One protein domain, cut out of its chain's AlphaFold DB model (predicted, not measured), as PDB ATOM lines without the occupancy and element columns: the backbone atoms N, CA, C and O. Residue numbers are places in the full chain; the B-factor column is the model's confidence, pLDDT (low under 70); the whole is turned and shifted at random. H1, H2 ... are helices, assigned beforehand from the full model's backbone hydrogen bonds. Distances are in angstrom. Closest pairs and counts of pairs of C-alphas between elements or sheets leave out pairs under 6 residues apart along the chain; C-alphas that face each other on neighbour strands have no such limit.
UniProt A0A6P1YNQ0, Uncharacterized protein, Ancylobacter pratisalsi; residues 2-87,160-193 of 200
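What this domain is: This is residues 2 to 87 and 160 to 193 of the 200 residues of an uncharacterized protein of Ancylobacter pratisalsi (UniProt A0A6P1YNQ0). Long helix H6 runs along one side of an elongated body, side by side with H1; H4 packs on its last part, H5 packs steeply on both, H3 packs on H1's end, and H2 lies beyond H4. The printed part has 120 residues, with six named helices, H1 to H6 in order, and no named strand. It is all helix and compact, radius of gyration of the C-alphas 14.5 A, spanning 42 by 24 by 24 A.

Where its parts are: Find C-alpha 2 at (176.112, 193.118, 235.810); H1, residues 2 to 16, runs 21.3 A. Then come H2, 34 to 43, H3, 45 to 49, H4, 51 to 60, and H5, 68 to 80. H6, 169 to 191, runs 32.3 A to C-alpha 191 at (185.444, 183.710, 256.102).

How they stand to each other: H1 touches H6 at a shallow tilt of 4 degrees, the same way; look at their closest C-alphas, Ile 4 and Ala 177, 6.5 A. Residues 2 to 5 of H1 alone touch H5, steep at 66 degrees, closest C-alphas His 2 and Asn 77, 5.8 A. H3 has 0 of 1 O i to N i+4 pairs within hydrogen-bond range but 2 of 2 i+3 pairs; H1 has 9 of 11 and H5 7 of 9 i+4 pairs, while H2, H4 and H6 have every one.

The domain as a whole: Residues 88 to 159 are cut out, C-alphas 87 and 160 standing 9.9 A apart. H1 to H2 is a long link; pLDDT is under 70 at residues 82 to 87.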
ATOM      1  N   HIS A   2     175.858 194.561 235.808       86.31
ATOM      2  CA  HIS A   2     176.112 193.118 235.810       86.31
ATOM      3  C   HIS A   2     177.415 192.712 236.518       86.31
ATOM      4  O   HIS A   2     177.373 191.893 237.425       86.31
ATOM      5  N   ASN A   3     178.539 193.370 236.213       88.12
ATOM      6  CA  ASN A   3     179.839 193.059 236.825       88.12
ATOM      7  C   ASN A   3     179.838 193.174 238.361       88.12
ATOM      8  O   ASN A   3     180.385 192.305 239.031       88.12
ATOM      9  N   ILE A   4     179.186 194.203 238.919       91.25
ATOM     10  CA  ILE A   4     179.079 194.407 240.375       91.25
ATOM     11  C   ILE A   4     178.225 193.304 241.005       91.25
ATOM     12  O   ILE A   4     178.542 192.776 242.066       91.25
ATOM     13  N   ARG A   5     177.125 192.918 240.350       93.19
ATOM     14  CA  ARG A   5     176.299 191.813 240.840       93.19
ATOM     15  C   ARG A   5     177.067 190.491 240.788       93.19
ATOM     16  O   ARG A   5     176.971 189.722 241.742       93.19
ATOM     17  N   SER A   6     177.805 190.246 239.710       92.06
ATOM     18  CA  SER A   6     178.571 189.018 239.506       92.06
ATOM     19  C   SER A   6     179.742 188.893 240.479       92.06
ATOM     20  O   SER A   6     179.998 187.789 240.946       92.06
ATOM     21  N   SER A   7     180.416 189.985 240.864       93.88
ATOM     22  CA  SER A   7     181.488 189.919 241.874       93.88
ATOM     23  C   SER A   7     180.975 189.419 243.231       93.88
ATOM     24  O   SER A   7     181.630 188.600 243.876       93.88
ATOM     25  N   LEU A   8     179.761 189.824 243.620       95.38
ATOM     26  CA  LEU A   8     179.085 189.324 244.820       95.38
ATOM     27  C   LEU A   8     178.706 187.834 244.717       95.38
ATOM     28  O   LEU A   8     178.736 187.122 245.717       95.38
ATOM     29  N   ASP A   9     178.363 187.332 243.530       93.75
ATOM     30  CA  ASP A   9     178.128 185.892 243.345       93.75
ATOM     31  C   ASP A   9     179.437 185.098 243.403       93.75
ATOM     32  O   ASP A   9     179.503 184.058 244.060       93.75
ATOM     33  N   ILE A  10     180.493 185.614 242.769       93.31
ATOM     34  CA  ILE A  10     181.809 184.972 242.722       93.31
ATOM     35  C   ILE A  10     182.389 184.803 244.127       93.31
ATOM     36  O   ILE A  10     182.945 183.744 244.410       93.31
ATOM     37  N   ILE A  11     182.238 185.785 245.027       94.12
ATOM     38  CA  ILE A  11     182.761 185.639 246.393       94.12
ATOM     39  C   ILE A  11     182.060 184.496 247.144       94.12
ATOM     40  O   ILE A  11     182.733 183.660 247.745       94.12
ATOM     41  N   ILE A  12     180.735 184.364 247.021       93.56
ATOM     42  CA  ILE A  12     179.984 183.251 247.624       93.56
ATOM     43  C   ILE A  12     180.388 181.914 246.998       93.56
ATOM     44  O   ILE A  12     180.625 180.939 247.715       93.56
ATOM     45  N   PHE A  13     180.532 181.878 245.673       92.81
ATOM     46  CA  PHE A  13     181.034 180.703 244.969       92.81
ATOM     47  C   PHE A  13     182.441 180.315 245.445       92.81
ATOM     48  O   PHE A  13     182.700 179.139 245.676       92.81
ATOM     49  N   SER A  14     183.339 181.275 245.666       91.31
ATOM     50  CA  SER A  14     184.703 180.998 246.131       91.31
ATOM     51  C   SER A  14     184.751 180.416 247.551       91.31
ATOM     52  O   SER A  14     185.596 179.570 247.833       91.31
ATOM     53  N   MET A  15     183.815 180.817 248.419       90.75
ATOM     54  CA  MET A  15     183.736 180.367 249.814       90.75
ATOM     55  C   MET A  15     183.135 178.965 249.952       90.75
ATOM     56  O   MET A  15     183.548 178.195 250.819       90.75
ATOM     57  N   ILE A  16     182.141 178.641 249.118       90.06
ATOM     58  CA  ILE A  16     181.288 177.453 249.290       90.06
ATOM     59  C   ILE A  16     181.473 176.430 248.162       90.06
ATOM     60  O   ILE A  16     181.158 175.258 248.343       90.06
ATOM     61  N   GLY A  17     181.994 176.830 247.002       84.31
ATOM     62  CA  GLY A  17     181.982 176.036 245.768       84.31
ATOM     63  C   GLY A  17     182.657 174.671 245.865       84.31
ATOM     64  O   GLY A  17     182.257 173.753 245.161       84.31
ATOM     65  N   LYS A  18     183.631 174.508 246.767       82.00
ATOM     66  CA  LYS A  18     184.283 173.213 247.034       82.00
ATOM     67  C   LYS A  18     183.461 172.282 247.932       82.00
ATOM     68  O   LYS A  18     183.681 171.080 247.905       82.00
ATOM     69  N   ASN A  19     182.531 172.839 248.704       77.12
ATOM     70  CA  ASN A  19     181.778 172.155 249.758       77.12
ATOM     71  C   ASN A  19     180.294 171.972 249.395       77.12
ATOM     72  O   ASN A  19     179.493 171.603 250.249       77.12
ATOM     73  N   SER A  20     179.892 172.288 248.160       78.44
ATOM     74  CA  SER A  20     178.497 172.211 247.732       78.44
ATOM     75  C   SER A  20     178.357 171.496 246.399       78.44
ATOM     76  O   SER A  20     178.882 171.942 245.383       78.44
ATOM     77  N   ASP A  21     177.527 170.456 246.388       76.94
ATOM     78  CA  ASP A  21     177.143 169.728 245.170       76.94
ATOM     79  C   ASP A  21     176.234 170.561 244.249       76.94
ATOM     80  O   ASP A  21     175.986 170.219 243.092       76.94
ATOM     81  N   LYS A  22     175.729 171.693 244.753       79.56
ATOM     82  CA  LYS A  22     174.755 172.552 244.081       79.56
ATOM     83  C   LYS A  22     175.373 173.859 243.604       79.56
ATOM     84  O   LYS A  22     174.889 174.944 243.914       79.56
ATOM     85  N   ILE A  23     176.415 173.750 242.784       78.69
ATOM     86  CA  ILE A  23     177.146 174.896 242.220       78.69
ATOM     87  C   ILE A  23     176.214 175.932 241.566       78.69
ATOM     88  O   ILE A  23     176.414 177.134 241.719       78.69
ATOM     89  N   ARG A  24     175.154 175.486 240.878       77.38
ATOM     90  CA  ARG A  24     174.192 176.374 240.195       77.38
ATOM     91  C   ARG A  24     173.305 177.187 241.144       77.38
ATOM     92  O   ARG A  24     172.688 178.152 240.707       77.38
ATOM     93  N   GLU A  25     173.235 176.806 242.416       81.19
ATOM     94  CA  GLU A  25     172.476 177.508 243.457       81.19
ATOM     95  C   GLU A  25     173.381 178.426 244.307       81.19
ATOM     96  O   GLU A  25     172.919 179.005 245.289       81.19
ATOM     97  N   LEU A  26     174.662 178.582 243.941       87.81
ATOM     98  CA  LEU A  26     175.600 179.463 244.636       87.81
ATOM     99  C   LEU A  26     175.522 180.880 244.073       87.81
ATOM    100  O   LEU A  26     176.098 181.200 243.037       87.81
ATOM    101  N   TYR A  27     174.796 181.729 244.787       91.50
ATOM    102  CA  TYR A  27     174.673 183.148 244.498       91.50
ATOM    103  C   TYR A  27     174.539 183.941 245.799       91.50
ATOM    104  O   TYR A  27     174.171 183.411 246.851       91.50
ATOM    105  N   PHE A  28     174.836 185.232 245.726       94.12
ATOM    106  CA  PHE A  28     174.671 186.167 246.827       94.12
ATOM    107  C   PHE A  28     173.202 186.251 247.272       94.12
ATOM    108  O   PHE A  28     172.333 186.429 246.409       94.12
ATOM    109  N   PRO A  29     172.900 186.162 248.585       94.19
ATOM    110  CA  PRO A  29     171.534 186.058 249.103       94.19
ATOM    111  C   PRO A  29     170.778 187.378 249.071       94.19
ATOM    112  O   PRO A  29     170.500 187.989 250.099       94.19
ATOM    113  N   PHE A  30     170.422 187.829 247.879       95.19
ATOM    114  CA  PHE A  30     169.416 188.864 247.744       95.19
ATOM    115  C   PHE A  30     168.031 188.269 247.960       95.19
ATOM    116  O   PHE A  30     167.674 187.282 247.316       95.19
ATOM    117  N   SER A  31     167.231 188.892 248.823       94.50
ATOM    118  CA  SER A  31     165.877 188.414 249.116       94.50
ATOM    119  C   SER A  31     164.854 189.542 249.107       94.50
ATOM    120  O   SER A  31     165.169 190.707 249.347       94.50
ATOM    121  N   TYR A  32     163.594 189.198 248.845       92.81
ATOM    122  CA  TYR A  32     162.528 190.194 248.762       92.81
ATOM    123  C   TYR A  32     162.174 190.819 250.116       92.81
ATOM    124  O   TYR A  32     161.719 191.952 250.153       92.81
ATOM    125  N   ASN A  33     162.354 190.103 251.223       94.94
ATOM    126  CA  ASN A  33     162.077 190.582 252.577       94.94
ATOM    127  C   ASN A  33     162.904 189.784 253.600       94.94
ATOM    128  O   ASN A  33     163.569 188.810 253.235       94.94
ATOM    129  N   LEU A  34     162.845 190.196 254.870       94.81
ATOM    130  CA  LEU A  34     163.566 189.553 255.972       94.81
ATOM    131  C   LEU A  34     163.218 188.062 256.112       94.81
ATOM    132  O   LEU A  34     164.115 187.239 256.228       94.81
ATOM    133  N   GLU A  35     161.937 187.698 256.033       95.06
ATOM    134  CA  GLU A  35     161.502 186.303 256.189       95.06
ATOM    135  C   GLU A  35     162.095 185.391 255.099       95.06
ATOM    136  O   GLU A  35     162.583 184.293 255.371       95.06
ATOM    137  N   SER A  36     162.098 185.858 253.848       93.62
ATOM    138  CA  SER A  36     162.697 185.128 252.724       93.62
ATOM    139  C   SER A  36     164.212 185.007 252.878       93.62
ATOM    140  O   SER A  36     164.780 183.970 252.542       93.62
ATOM    141  N   PHE A  37     164.854 186.047 253.414       95.00
ATOM    142  CA  PHE A  37     166.285 186.052 253.701       95.00
ATOM    143  C   PHE A  37     166.652 185.031 254.780       95.00
ATOM    144  O   PHE A  37     167.554 184.220 254.578       95.00
ATOM    145  N   GLU A  38     165.914 184.987 255.887       93.81
ATOM    146  CA  GLU A  38     166.139 184.002 256.949       93.81
ATOM    147  C   GLU A  38     165.935 182.568 256.451       93.81
ATOM    148  O   GLU A  38     166.783 181.704 256.690       93.81
ATOM    149  N   LYS A  39     164.873 182.319 255.673       92.31
ATOM    150  CA  LYS A  39     164.657 181.018 255.021       92.31
ATOM    151  C   LYS A  39     165.823 180.642 254.107       92.31
ATOM    152  O   LYS A  39     166.231 179.482 254.097       92.31
ATOM    153  N   GLN A  40     166.375 181.597 253.361       90.81
ATOM    154  CA  GLN A  40     167.513 181.362 252.473       90.81
ATOM    155  C   GLN A  40     168.804 181.054 253.243       90.81
ATOM    156  O   GLN A  40     169.578 180.203 252.804       90.81
ATOM    157  N   LEU A  41     169.028 181.683 254.401       90.00
ATOM    158  CA  LEU A  41     170.176 181.378 255.259       90.00
ATOM    159  C   LEU A  41     170.097 179.969 255.867       90.00
ATOM    160  O   LEU A  41     171.122 179.302 255.979       90.00
ATOM    161  N   ILE A  42     168.896 179.516 256.242       86.75
ATOM    162  CA  ILE A  42     168.682 178.204 256.880       86.75
ATOM    163  C   ILE A  42     168.686 177.073 255.841       86.75
ATOM    164  O   ILE A  42     169.362 176.057 256.014       86.75
ATOM    165  N   ASN A  43     167.931 177.246 254.755       84.94
ATOM    166  CA  ASN A  43     167.678 176.182 253.782       84.94
ATOM    167  C   ASN A  43     168.662 176.193 252.606       84.94
ATOM    168  O   ASN A  43     168.781 175.193 251.898       84.94
ATOM    169  N   GLY A  44     169.341 177.317 252.367       83.38
ATOM    170  CA  GLY A  44     170.253 177.486 251.244       83.38
ATOM    171  C   GLY A  44     171.665 176.966 251.510       83.38
ATOM    172  O   GLY A  44     172.028 176.561 252.614       83.38
ATOM    173  N   SER A  45     172.501 177.037 250.474       84.62
ATOM    174  CA  SER A  45     173.910 176.624 250.534       84.62
ATOM    175  C   SER A  45     174.789 177.552 251.380       84.62
ATOM    176  O   SER A  45     175.907 177.189 251.724       84.62
ATOM    177  N   ILE A  46     174.299 178.736 251.762       87.88
ATOM    178  CA  ILE A  46     175.067 179.745 252.515       87.88
ATOM    179  C   ILE A  46     175.489 179.261 253.899       87.88
ATOM    180  O   ILE A  46     176.528 179.691 254.397       87.88
ATOM    181  N   LYS A  47     174.756 178.313 254.492       86.56
ATOM    182  CA  LYS A  47     175.140 177.689 255.765       86.56
ATOM    183  C   LYS A  47     176.559 177.105 255.749       86.56
ATOM    184  O   LYS A  47     177.230 177.108 256.776       86.56
ATOM    185  N   TYR A  48     177.045 176.670 254.584       87.38
ATOM    186  CA  TYR A  48     178.389 176.112 254.416       87.38
ATOM    187  C   TYR A  48     179.510 177.164 254.426       87.38
ATOM    188  O   TYR A  48     180.678 176.790 254.467       87.38
ATOM    189  N   ALA A  49     179.195 178.466 254.413       88.50
ATOM    190  CA  ALA A  49     180.200 179.530 254.520       88.50
ATOM    191  C   ALA A  49     180.696 179.763 255.961       88.50
ATOM    192  O   ALA A  49     181.695 180.457 256.165       88.50
ATOM    193  N   GLY A  50     180.014 179.176 256.949       90.62
ATOM    194  CA  GLY A  50     180.333 179.298 258.367       90.62
ATOM    195  C   GLY A  50     179.630 180.464 259.069       90.62
ATOM    196  O   GLY A  50     179.080 181.380 258.447       90.62
ATOM    197  N   ASN A  51     179.607 180.397 260.401       92.19
ATOM    198  CA  ASN A  51     178.785 181.280 261.233       92.19
ATOM    199  C   ASN A  51     179.178 182.762 261.147       92.19
ATOM    200  O   ASN A  51     178.297 183.619 261.207       92.19
ATOM    201  N   GLU A  52     180.462 183.083 260.975       94.38
ATOM    202  CA  GLU A  52     180.903 184.485 260.893       94.38
ATOM    203  C   GLU A  52     180.415 185.145 259.605       94.38
ATOM    204  O   GLU A  52     179.943 186.283 259.614       94.38
ATOM    205  N   VAL A  53     180.443 184.404 258.495       94.12
ATOM    206  CA  VAL A  53     179.911 184.883 257.215       94.12
ATOM    207  C   VAL A  53     178.404 185.112 257.316       94.12
ATOM    208  O   VAL A  53     177.905 186.145 256.866       94.12
ATOM    209  N   ILE A  54     177.674 184.201 257.965       93.81
ATOM    210  CA  ILE A  54     176.234 184.359 258.215       93.81
ATOM    211  C   ILE A  54     175.959 185.607 259.063       93.81
ATOM    212  O   ILE A  54     175.037 186.362 258.752       93.81
ATOM    213  N   ASN A  55     176.756 185.856 260.104       94.75
ATOM    214  CA  ASN A  55     176.616 187.046 260.946       94.75
ATOM    215  C   ASN A  55     176.844 188.333 260.147       94.75
ATOM    216  O   ASN A  55     176.051 189.270 260.255       94.75
ATOM    217  N   VAL A  56     177.866 188.365 259.288       96.31
ATOM    218  CA  VAL A  56     178.101 189.502 258.390       96.31
ATOM    219  C   VAL A  56     176.932 189.700 257.425       96.31
ATOM    220  O   VAL A  56     176.478 190.827 257.256       96.31
ATOM    221  N   LEU A  57     176.385 188.636 256.835       95.75
ATOM    222  CA  LEU A  57     175.216 188.742 255.955       95.75
ATOM    223  C   LEU A  57     173.981 189.282 256.695       95.75
ATOM    224  O   LEU A  57     173.258 190.117 256.146       95.75
ATOM    225  N   LYS A  58     173.757 188.851 257.943       95.69
ATOM    226  CA  LYS A  58     172.682 189.373 258.804       95.69
ATOM    227  C   LYS A  58     172.861 190.851 259.141       95.69
ATOM    228  O   LYS A  58     171.866 191.563 259.221       95.69
ATOM    229  N   ASP A  59     174.096 191.312 259.319       96.50
ATOM    230  CA  ASP A  59     174.388 192.729 259.551       96.50
ATOM    231  C   ASP A  59     174.207 193.573 258.280       96.50
ATOM    232  O   ASP A  59     173.606 194.645 258.311       96.50
ATOM    233  N   ILE A  60     174.659 193.048 257.138       95.69
ATOM    234  CA  ILE A  60     174.557 193.716 255.836       95.69
ATOM    235  C   ILE A  60     173.102 193.838 255.365       95.69
ATOM    236  O   ILE A  60     172.781 194.796 254.663       95.69
ATOM    237  N   LYS A  61     172.220 192.903 255.747       96.50
ATOM    238  CA  LYS A  61     170.775 192.914 255.443       96.50
ATOM    239  C   LYS A  61     170.467 193.073 253.941       96.50
ATOM    240  O   LYS A  61     169.830 194.056 253.555       96.50
ATOM    241  N   PRO A  62     170.893 192.139 253.071       95.69
ATOM    242  CA  PRO A  62     170.756 192.238 251.611       95.69
ATOM    243  C   PRO A  62     169.323 191.982 251.090       95.69
ATOM    244  O   PRO A  62     169.107 191.232 250.139       95.69
ATOM    245  N   TYR A  63     168.319 192.616 251.690       95.56
ATOM    246  CA  TYR A  63     166.908 192.446 251.350       95.56
ATOM    247  C   TYR A  63     166.160 193.786 251.320       95.56
ATOM    248  O   TYR A  63     166.631 194.796 251.850       95.56
ATOM    249  N   ASN A  64     164.974 193.803 250.707       93.38
ATOM    250  CA  ASN A  64     164.128 195.000 250.664       93.38
ATOM    251  C   ASN A  64     163.670 195.415 252.072       93.38
ATOM    252  O   ASN A  64     163.095 194.604 252.800       93.38
ATOM    253  N   GLY A  65     163.890 196.673 252.453       91.50
ATOM    254  CA  GLY A  65     163.642 197.157 253.816       91.50
ATOM    255  C   GLY A  65     164.808 196.919 254.788       91.50
ATOM    256  O   GLY A  65     164.723 197.323 255.944       91.50
ATOM    257  N   GLY A  66     165.892 196.289 254.328       93.75
ATOM    258  CA  GLY A  66     167.185 196.234 255.004       93.75
ATOM    259  C   GLY A  66     168.134 197.280 254.418       93.75
ATOM    260  O   GLY A  66     167.869 198.483 254.461       93.75
ATOM    261  N   ASN A  67     169.232 196.826 253.819       95.00
ATOM    262  CA  ASN A  67     170.127 197.679 253.047       95.00
ATOM    263  C   ASN A  67     169.580 197.884 251.630       95.00
ATOM    264  O   ASN A  67     169.909 197.166 250.683       95.00
ATOM    265  N   ASN A  68     168.735 198.907 251.495       93.88
ATOM    266  CA  ASN A  68     168.086 199.243 250.229       93.88
ATOM    267  C   ASN A  68     169.089 199.585 249.118       93.88
ATOM    268  O   ASN A  68     168.824 199.276 247.959       93.88
ATOM    269  N   LEU A  69     170.237 200.188 249.449       93.25
ATOM    270  CA  LEU A  69     171.250 200.547 248.455       93.25
ATOM    271  C   LEU A  69     171.890 199.287 247.856       93.25
ATOM    272  O   LEU A  69     171.947 199.150 246.636       93.25
ATOM    273  N   LEU A  70     172.268 198.320 248.698       94.62
ATOM    274  CA  LEU A  70     172.780 197.025 248.241       94.62
ATOM    275  C   LEU A  70     171.709 196.248 247.464       94.62
ATOM    276  O   LEU A  70     171.976 195.727 246.382       94.62
ATOM    277  N   TYR A  71     170.474 196.209 247.972       95.25
ATOM    278  CA  TYR A  71     169.358 195.532 247.306       95.25
ATOM    279  C   TYR A  71     169.020 196.152 245.937       95.25
ATOM    280  O   TYR A  71     168.665 195.439 244.992       95.25
ATOM    281  N   ASN A  72     169.194 197.468 245.775       93.44
ATOM    282  CA  ASN A  72     168.997 198.138 244.491       93.44
ATOM    283  C   ASN A  72     169.977 197.655 243.414       93.44
ATOM    284  O   ASN A  72     169.585 197.631 242.248       93.44
ATOM    285  N   ILE A  73     171.177 197.174 243.768       93.38
ATOM    286  CA  ILE A  73     172.097 196.536 242.807       93.38
ATOM    287  C   ILE A  73     171.427 195.326 242.152       93.38
ATOM    288  O   ILE A  73     171.450 195.177 240.927       93.38
ATOM    289  N   HIS A  74     170.782 194.481 242.957       92.62
ATOM    290  CA  HIS A  74     170.060 193.312 242.466       92.62
ATOM    291  C   HIS A  74     168.874 193.705 241.582       92.62
ATOM    292  O   HIS A  74     168.731 193.175 240.478       92.62
ATOM    293  N   ARG A  75     168.067 194.677 242.021       91.88
ATOM    294  CA  ARG A  75     166.915 195.156 241.244       91.88
ATOM    295  C   ARG A  75     167.322 195.775 239.912       91.88
ATOM    296  O   ARG A  75     166.701 195.482 238.894       91.88
ATOM    297  N   LEU A  76     168.359 196.608 239.911       89.00
ATOM    298  CA  LEU A  76     168.866 197.230 238.694       89.00
ATOM    299  C   LEU A  76     169.437 196.185 237.746       89.00
ATOM    300  O   LEU A  76     169.137 196.253 236.567       89.00
ATOM    301  N   ASN A  77     170.162 195.177 238.236       88.69
ATOM    302  CA  ASN A  77     170.625 194.073 237.391       88.69
ATOM    303  C   ASN A  77     169.469 193.238 236.802       88.69
ATOM    304  O   ASN A  77     169.604 192.725 235.697       88.69
ATOM    305  N   ILE A  78     168.338 193.084 237.505       87.81
ATOM    306  CA  ILE A  78     167.138 192.452 236.925       87.81
ATOM    307  C   ILE A  78     166.569 193.321 235.801       87.81
ATOM    308  O   ILE A  78     166.246 192.809 234.734       87.81
ATOM    309  N   ILE A  79     166.454 194.630 236.026       83.56
ATOM    310  CA  ILE A  79     165.885 195.554 235.040       83.56
ATOM    311  C   ILE A  79     166.792 195.680 233.816       83.56
ATOM    312  O   ILE A  79     166.281 195.578 232.708       83.56
ATOM    313  N   ASP A  80     168.104 195.815 234.015       78.44
ATOM    314  CA  ASP A  80     169.137 195.947 232.972       78.44
ATOM    315  C   ASP A  80     169.094 194.787 231.958       78.44
ATOM    316  O   ASP A  80     169.332 194.976 230.770       78.44
ATOM    317  N   LYS A  81     168.683 193.585 232.393       70.19
ATOM    318  CA  LYS A  81     168.494 192.417 231.509       70.19
ATOM    319  C   LYS A  81     167.298 192.529 230.560       70.19
ATOM    320  O   LYS A  81     167.280 191.859 229.532       70.19
ATOM    321  N   HIS A  82     166.283 193.313 230.915       60.53
ATOM    322  CA  HIS A  82     165.027 193.427 230.160       60.53
ATOM    323  C   HIS A  82     164.821 194.806 229.539       60.53
ATOM    324  O   HIS A  82     164.002 194.971 228.636       60.53
ATOM    325  N   ARG A  83     165.522 195.813 230.050       60.75
ATOM    326  CA  ARG A  83     165.448 197.202 229.627       60.75
ATOM    327  C   ARG A  83     166.848 197.765 229.748       60.75
ATOM    328  O   ARG A  83     167.410 197.738 230.837       60.75
ATOM    329  N   LEU A  84     167.367 198.314 228.653       62.06
ATOM    330  CA  LEU A  84     168.561 199.151 228.706       62.06
ATOM    331  C   LEU A  84     168.384 200.157 229.857       62.06
ATOM    332  O   LEU A  84     167.282 200.689 230.022       62.06
ATOM    333  N   LEU A  85     169.410 200.414 230.670       61.53
ATOM    334  CA  LEU A  85     169.360 201.505 231.647       61.53
ATOM    335  C   LEU A  85     169.225 202.835 230.890       61.53
ATOM    336  O   LEU A  85     170.207 203.437 230.465       61.53
ATOM    337  N   ILE A  86     167.979 203.256 230.653       56.38
ATOM    338  CA  ILE A  86     167.677 204.477 229.913       56.38
ATOM    339  C   ILE A  86     167.959 205.662 230.825       56.38
ATOM    340  O   ILE A  86     167.254 205.889 231.810       56.38
ATOM    341  N   ILE A  87     168.968 206.438 230.459       57.62
ATOM    342  CA  ILE A  87     169.186 207.768 231.010       57.62
ATOM    343  C   ILE A  87     168.091 208.661 230.432       57.62
ATOM    344  O   ILE A  87     168.058 208.890 229.224       57.62
ATOM    345  N   LYS A 160     162.245 207.630 235.820       72.75
ATOM    346  CA  LYS A 160     161.099 207.420 236.716       72.75
ATOM    347  C   LYS A 160     160.625 205.963 236.638       72.75
ATOM    348  O   LYS A 160     160.437 205.419 235.555       72.75
ATOM    349  N   GLY A 161     160.413 205.340 237.798       76.12
ATOM    350  CA  GLY A 161     159.986 203.939 237.905       76.12
ATOM    351  C   GLY A 161     161.130 202.918 237.957       76.12
ATOM    352  O   GLY A 161     160.867 201.736 238.176       76.12
ATOM    353  N   GLN A 162     162.387 203.349 237.816       80.50
ATOM    354  CA  GLN A 162     163.557 202.515 238.105       80.50
ATOM    355  C   GLN A 162     163.969 202.647 239.586       80.50
ATOM    356  O   GLN A 162     163.652 203.647 240.235       80.50
ATOM    357  N   PRO A 163     164.669 201.651 240.164       83.56
ATOM    358  CA  PRO A 163     165.412 201.854 241.402       83.56
ATOM    359  C   PRO A 163     166.336 203.065 241.243       83.56
ATOM    360  O   PRO A 163     166.871 203.275 240.157       83.56
ATOM    361  N   CYS A 164     166.505 203.855 242.305       85.06
ATOM    362  CA  CYS A 164     167.320 205.075 242.278       85.06
ATOM    363  C   CYS A 164     166.805 206.182 241.335       85.06
ATOM    364  O   CYS A 164     167.561 207.088 241.002       85.06
ATOM    365  N   ALA A 165     165.529 206.151 240.920       82.81
ATOM    366  CA  ALA A 165     164.932 207.174 240.055       82.81
ATOM    367  C   ALA A 165     165.251 208.608 240.520       82.81
ATOM    368  O   ALA A 165     165.022 208.958 241.679       82.81
ATOM    369  N   GLY A 166     165.746 209.434 239.596       77.00
ATOM    370  CA  GLY A 166     166.145 210.820 239.857       77.00
ATOM    371  C   GLY A 166     167.537 211.002 240.476       77.00
ATOM    372  O   GLY A 166     167.991 212.139 240.554       77.00
ATOM    373  N   GLN A 167     168.225 209.931 240.881       82.75
ATOM    374  CA  GLN A 167     169.614 210.000 241.350       82.75
ATOM    375  C   GLN A 167     170.594 210.055 240.175       82.75
ATOM    376  O   GLN A 167     170.306 209.504 239.106       82.75
ATOM    377  N   ASP A 168     171.750 210.691 240.387       84.19
ATOM    378  CA  ASP A 168     172.832 210.721 239.404       84.19
ATOM    379  C   ASP A 168     173.415 209.317 239.208       84.19
ATOM    380  O   ASP A 168     173.791 208.631 240.161       84.19
ATOM    381  N   VAL A 169     173.476 208.876 237.958       83.50
ATOM    382  CA  VAL A 169     173.900 207.538 237.564       83.50
ATOM    383  C   VAL A 169     175.364 207.316 237.913       83.50
ATOM    384  O   VAL A 169     175.692 206.251 238.429       83.50
ATOM    385  N   VAL A 170     176.246 208.284 237.663       84.25
ATOM    386  CA  VAL A 170     177.687 208.108 237.886       84.25
ATOM    387  C   VAL A 170     177.974 208.010 239.379       84.25
ATOM    388  O   VAL A 170     178.636 207.065 239.815       84.25
ATOM    389  N   GLU A 171     177.418 208.928 240.170       88.06
ATOM    390  CA  GLU A 171     177.582 208.921 241.624       88.06
ATOM    391  C   GLU A 171     176.995 207.649 242.244       88.06
ATOM    392  O   GLU A 171     177.646 206.978 243.046       88.06
ATOM    393  N   THR A 172     175.792 207.254 241.824       89.56
ATOM    394  CA  THR A 172     175.140 206.046 242.344       89.56
ATOM    395  C   THR A 172     175.912 204.777 241.966       89.56
ATOM    396  O   THR A 172     176.050 203.869 242.784       89.56
ATOM    397  N   LEU A 173     176.458 204.694 240.745       89.19
ATOM    398  CA  LEU A 173     177.305 203.569 240.332       89.19
ATOM    399  C   LEU A 173     178.597 203.495 241.154       89.19
ATOM    400  O   LEU A 173     179.006 202.392 241.526       89.19
ATOM    401  N   ALA A 174     179.211 204.637 241.472       92.19
ATOM    402  CA  ALA A 174     180.372 204.691 242.356       92.19
ATOM    403  C   ALA A 174     180.017 204.221 243.778       92.19
ATOM    404  O   ALA A 174     180.727 203.398 244.353       92.19
ATOM    405  N   GLN A 175     178.873 204.659 244.317       94.44
ATOM    406  CA  GLN A 175     178.374 204.183 245.612       94.44
ATOM    407  C   GLN A 175     178.136 202.665 245.609       94.44
ATOM    408  O   GLN A 175     178.498 201.988 246.571       94.44
ATOM    409  N   PHE A 176     177.581 202.105 244.529       94.75
ATOM    410  CA  PHE A 176     177.406 200.657 244.396       94.75
ATOM    411  C   PHE A 176     178.726 199.899 244.337       94.75
ATOM    412  O   PHE A 176     178.831 198.845 244.963       94.75
ATOM    413  N   ALA A 177     179.714 200.410 243.600       94.12
ATOM    414  CA  ALA A 177     181.034 199.795 243.523       94.12
ATOM    415  C   ALA A 177     181.699 199.762 244.906       94.12
ATOM    416  O   ALA A 177     182.056 198.684 245.378       94.12
ATOM    417  N   ASN A 178     181.735 200.905 245.598       96.00
ATOM    418  CA  ASN A 178     182.310 201.020 246.941       96.00
ATOM    419  C   ASN A 178     181.590 200.112 247.951       96.00
ATOM    420  O   ASN A 178     182.219 199.457 248.780       96.00
ATOM    421  N   LEU A 179     180.256 200.046 247.883       95.88
ATOM    422  CA  LEU A 179     179.466 199.193 248.769       95.88
ATOM    423  C   LEU A 179     179.705 197.702 248.502       95.88
ATOM    424  O   LEU A 179     179.773 196.914 249.449       95.88
ATOM    425  N   ALA A 180     179.820 197.302 247.236       94.81
ATOM    426  CA  ALA A 180     180.133 195.926 246.873       94.81
ATOM    427  C   ALA A 180     181.554 195.540 247.302       94.81
ATOM    428  O   ALA A 180     181.728 194.465 247.869       94.81
ATOM    429  N   GLU A 181     182.538 196.420 247.112       96.12
ATOM    430  CA  GLU A 181     183.915 196.222 247.577       96.12
ATOM    431  C   GLU A 181     183.963 196.048 249.100       96.12
ATOM    432  O   GLU A 181     184.427 195.020 249.590       96.12
ATOM    433  N   ALA A 182     183.350 196.966 249.854       96.44
ATOM    434  CA  ALA A 182     183.258 196.856 251.310       96.44
ATOM    435  C   ALA A 182     182.540 195.568 251.759       96.44
ATOM    436  O   ALA A 182     182.906 194.958 252.764       96.44
ATOM    437  N   THR A 183     181.521 195.127 251.016       96.44
ATOM    438  CA  THR A 183     180.814 193.866 251.284       96.44
ATOM    439  C   THR A 183     181.728 192.659 251.074       96.44
ATOM    440  O   THR A 183     181.794 191.786 251.941       96.44
ATOM    441  N   VAL A 184     182.460 192.620 249.958       96.00
ATOM    442  CA  VAL A 184     183.425 191.554 249.649       96.00
ATOM    443  C   VAL A 184     184.525 191.499 250.706       96.00
ATOM    444  O   VAL A 184     184.822 190.416 251.211       96.00
ATOM    445  N   ASP A 185     185.069 192.644 251.105       96.69
ATOM    446  CA  ASP A 185     186.094 192.739 252.143       96.69
ATOM    447  C   ASP A 185     185.612 192.175 253.478       96.69
ATOM    448  O   ASP A 185     186.287 191.356 254.110       96.69
ATOM    449  N   ARG A 186     184.415 192.584 253.909       96.75
ATOM    450  CA  ARG A 186     183.823 192.117 255.167       96.75
ATOM    451  C   ARG A 186     183.583 190.612 255.155       96.75
ATOM    452  O   ARG A 186     183.890 189.947 256.143       96.75
ATOM    453  N   LEU A 187     183.066 190.075 254.052       96.06
ATOM    454  CA  LEU A 187     182.817 188.639 253.917       96.06
ATOM    455  C   LEU A 187     184.126 187.848 253.858       96.06
ATOM    456  O   LEU A 187     184.237 186.821 254.516       96.06
ATOM    457  N   THR A 188     185.132 188.348 253.138       95.44
ATOM    458  CA  THR A 188     186.465 187.729 253.061       95.44
ATOM    459  C   THR A 188     187.111 187.644 254.440       95.44
ATOM    460  O   THR A 188     187.563 186.573 254.841       95.44
ATOM    461  N   ARG A 189     187.101 188.743 255.208       95.75
ATOM    462  CA  ARG A 189     187.642 188.761 256.579       95.75
ATOM    463  C   ARG A 189     186.885 187.816 257.507       95.75
ATOM    464  O   ARG A 189     187.517 187.121 258.294       95.75
ATOM    465  N   ALA A 190     185.558 187.770 257.405       95.06
ATOM    466  CA  ALA A 190     184.747 186.849 258.197       95.06
ATOM    467  C   ALA A 190     185.028 185.386 257.844       95.06
ATOM    468  O   ALA A 190     185.171 184.563 258.740       95.06
ATOM    469  N   TYR A 191     185.167 185.069 256.556       93.88
ATOM    470  CA  TYR A 191     185.444 183.710 256.102       93.88
ATOM    471  C   TYR A 191     186.824 183.212 256.542       93.88
ATOM    472  O   TYR A 191     186.946 182.074 256.988       93.88
ATOM    473  N   LEU A 192     187.842 184.076 256.448       93.56
ATOM    474  CA  LEU A 192     189.218 183.785 256.864       93.56
ATOM    475  C   LEU A 192     189.438 183.914 258.381       93.56
ATOM    476  O   LEU A 192     190.540 183.645 258.859       93.56
ATOM    477  N   SER A 193     188.425 184.339 259.143       93.75
ATOM    478  CA  SER A 193     188.540 184.470 260.592       93.75
ATOM    479  C   SER A 193     188.788 183.101 261.235       93.75
ATOM    480  O   SER A 193     188.033 182.164 260.967       93.75
TER     481      SER A 193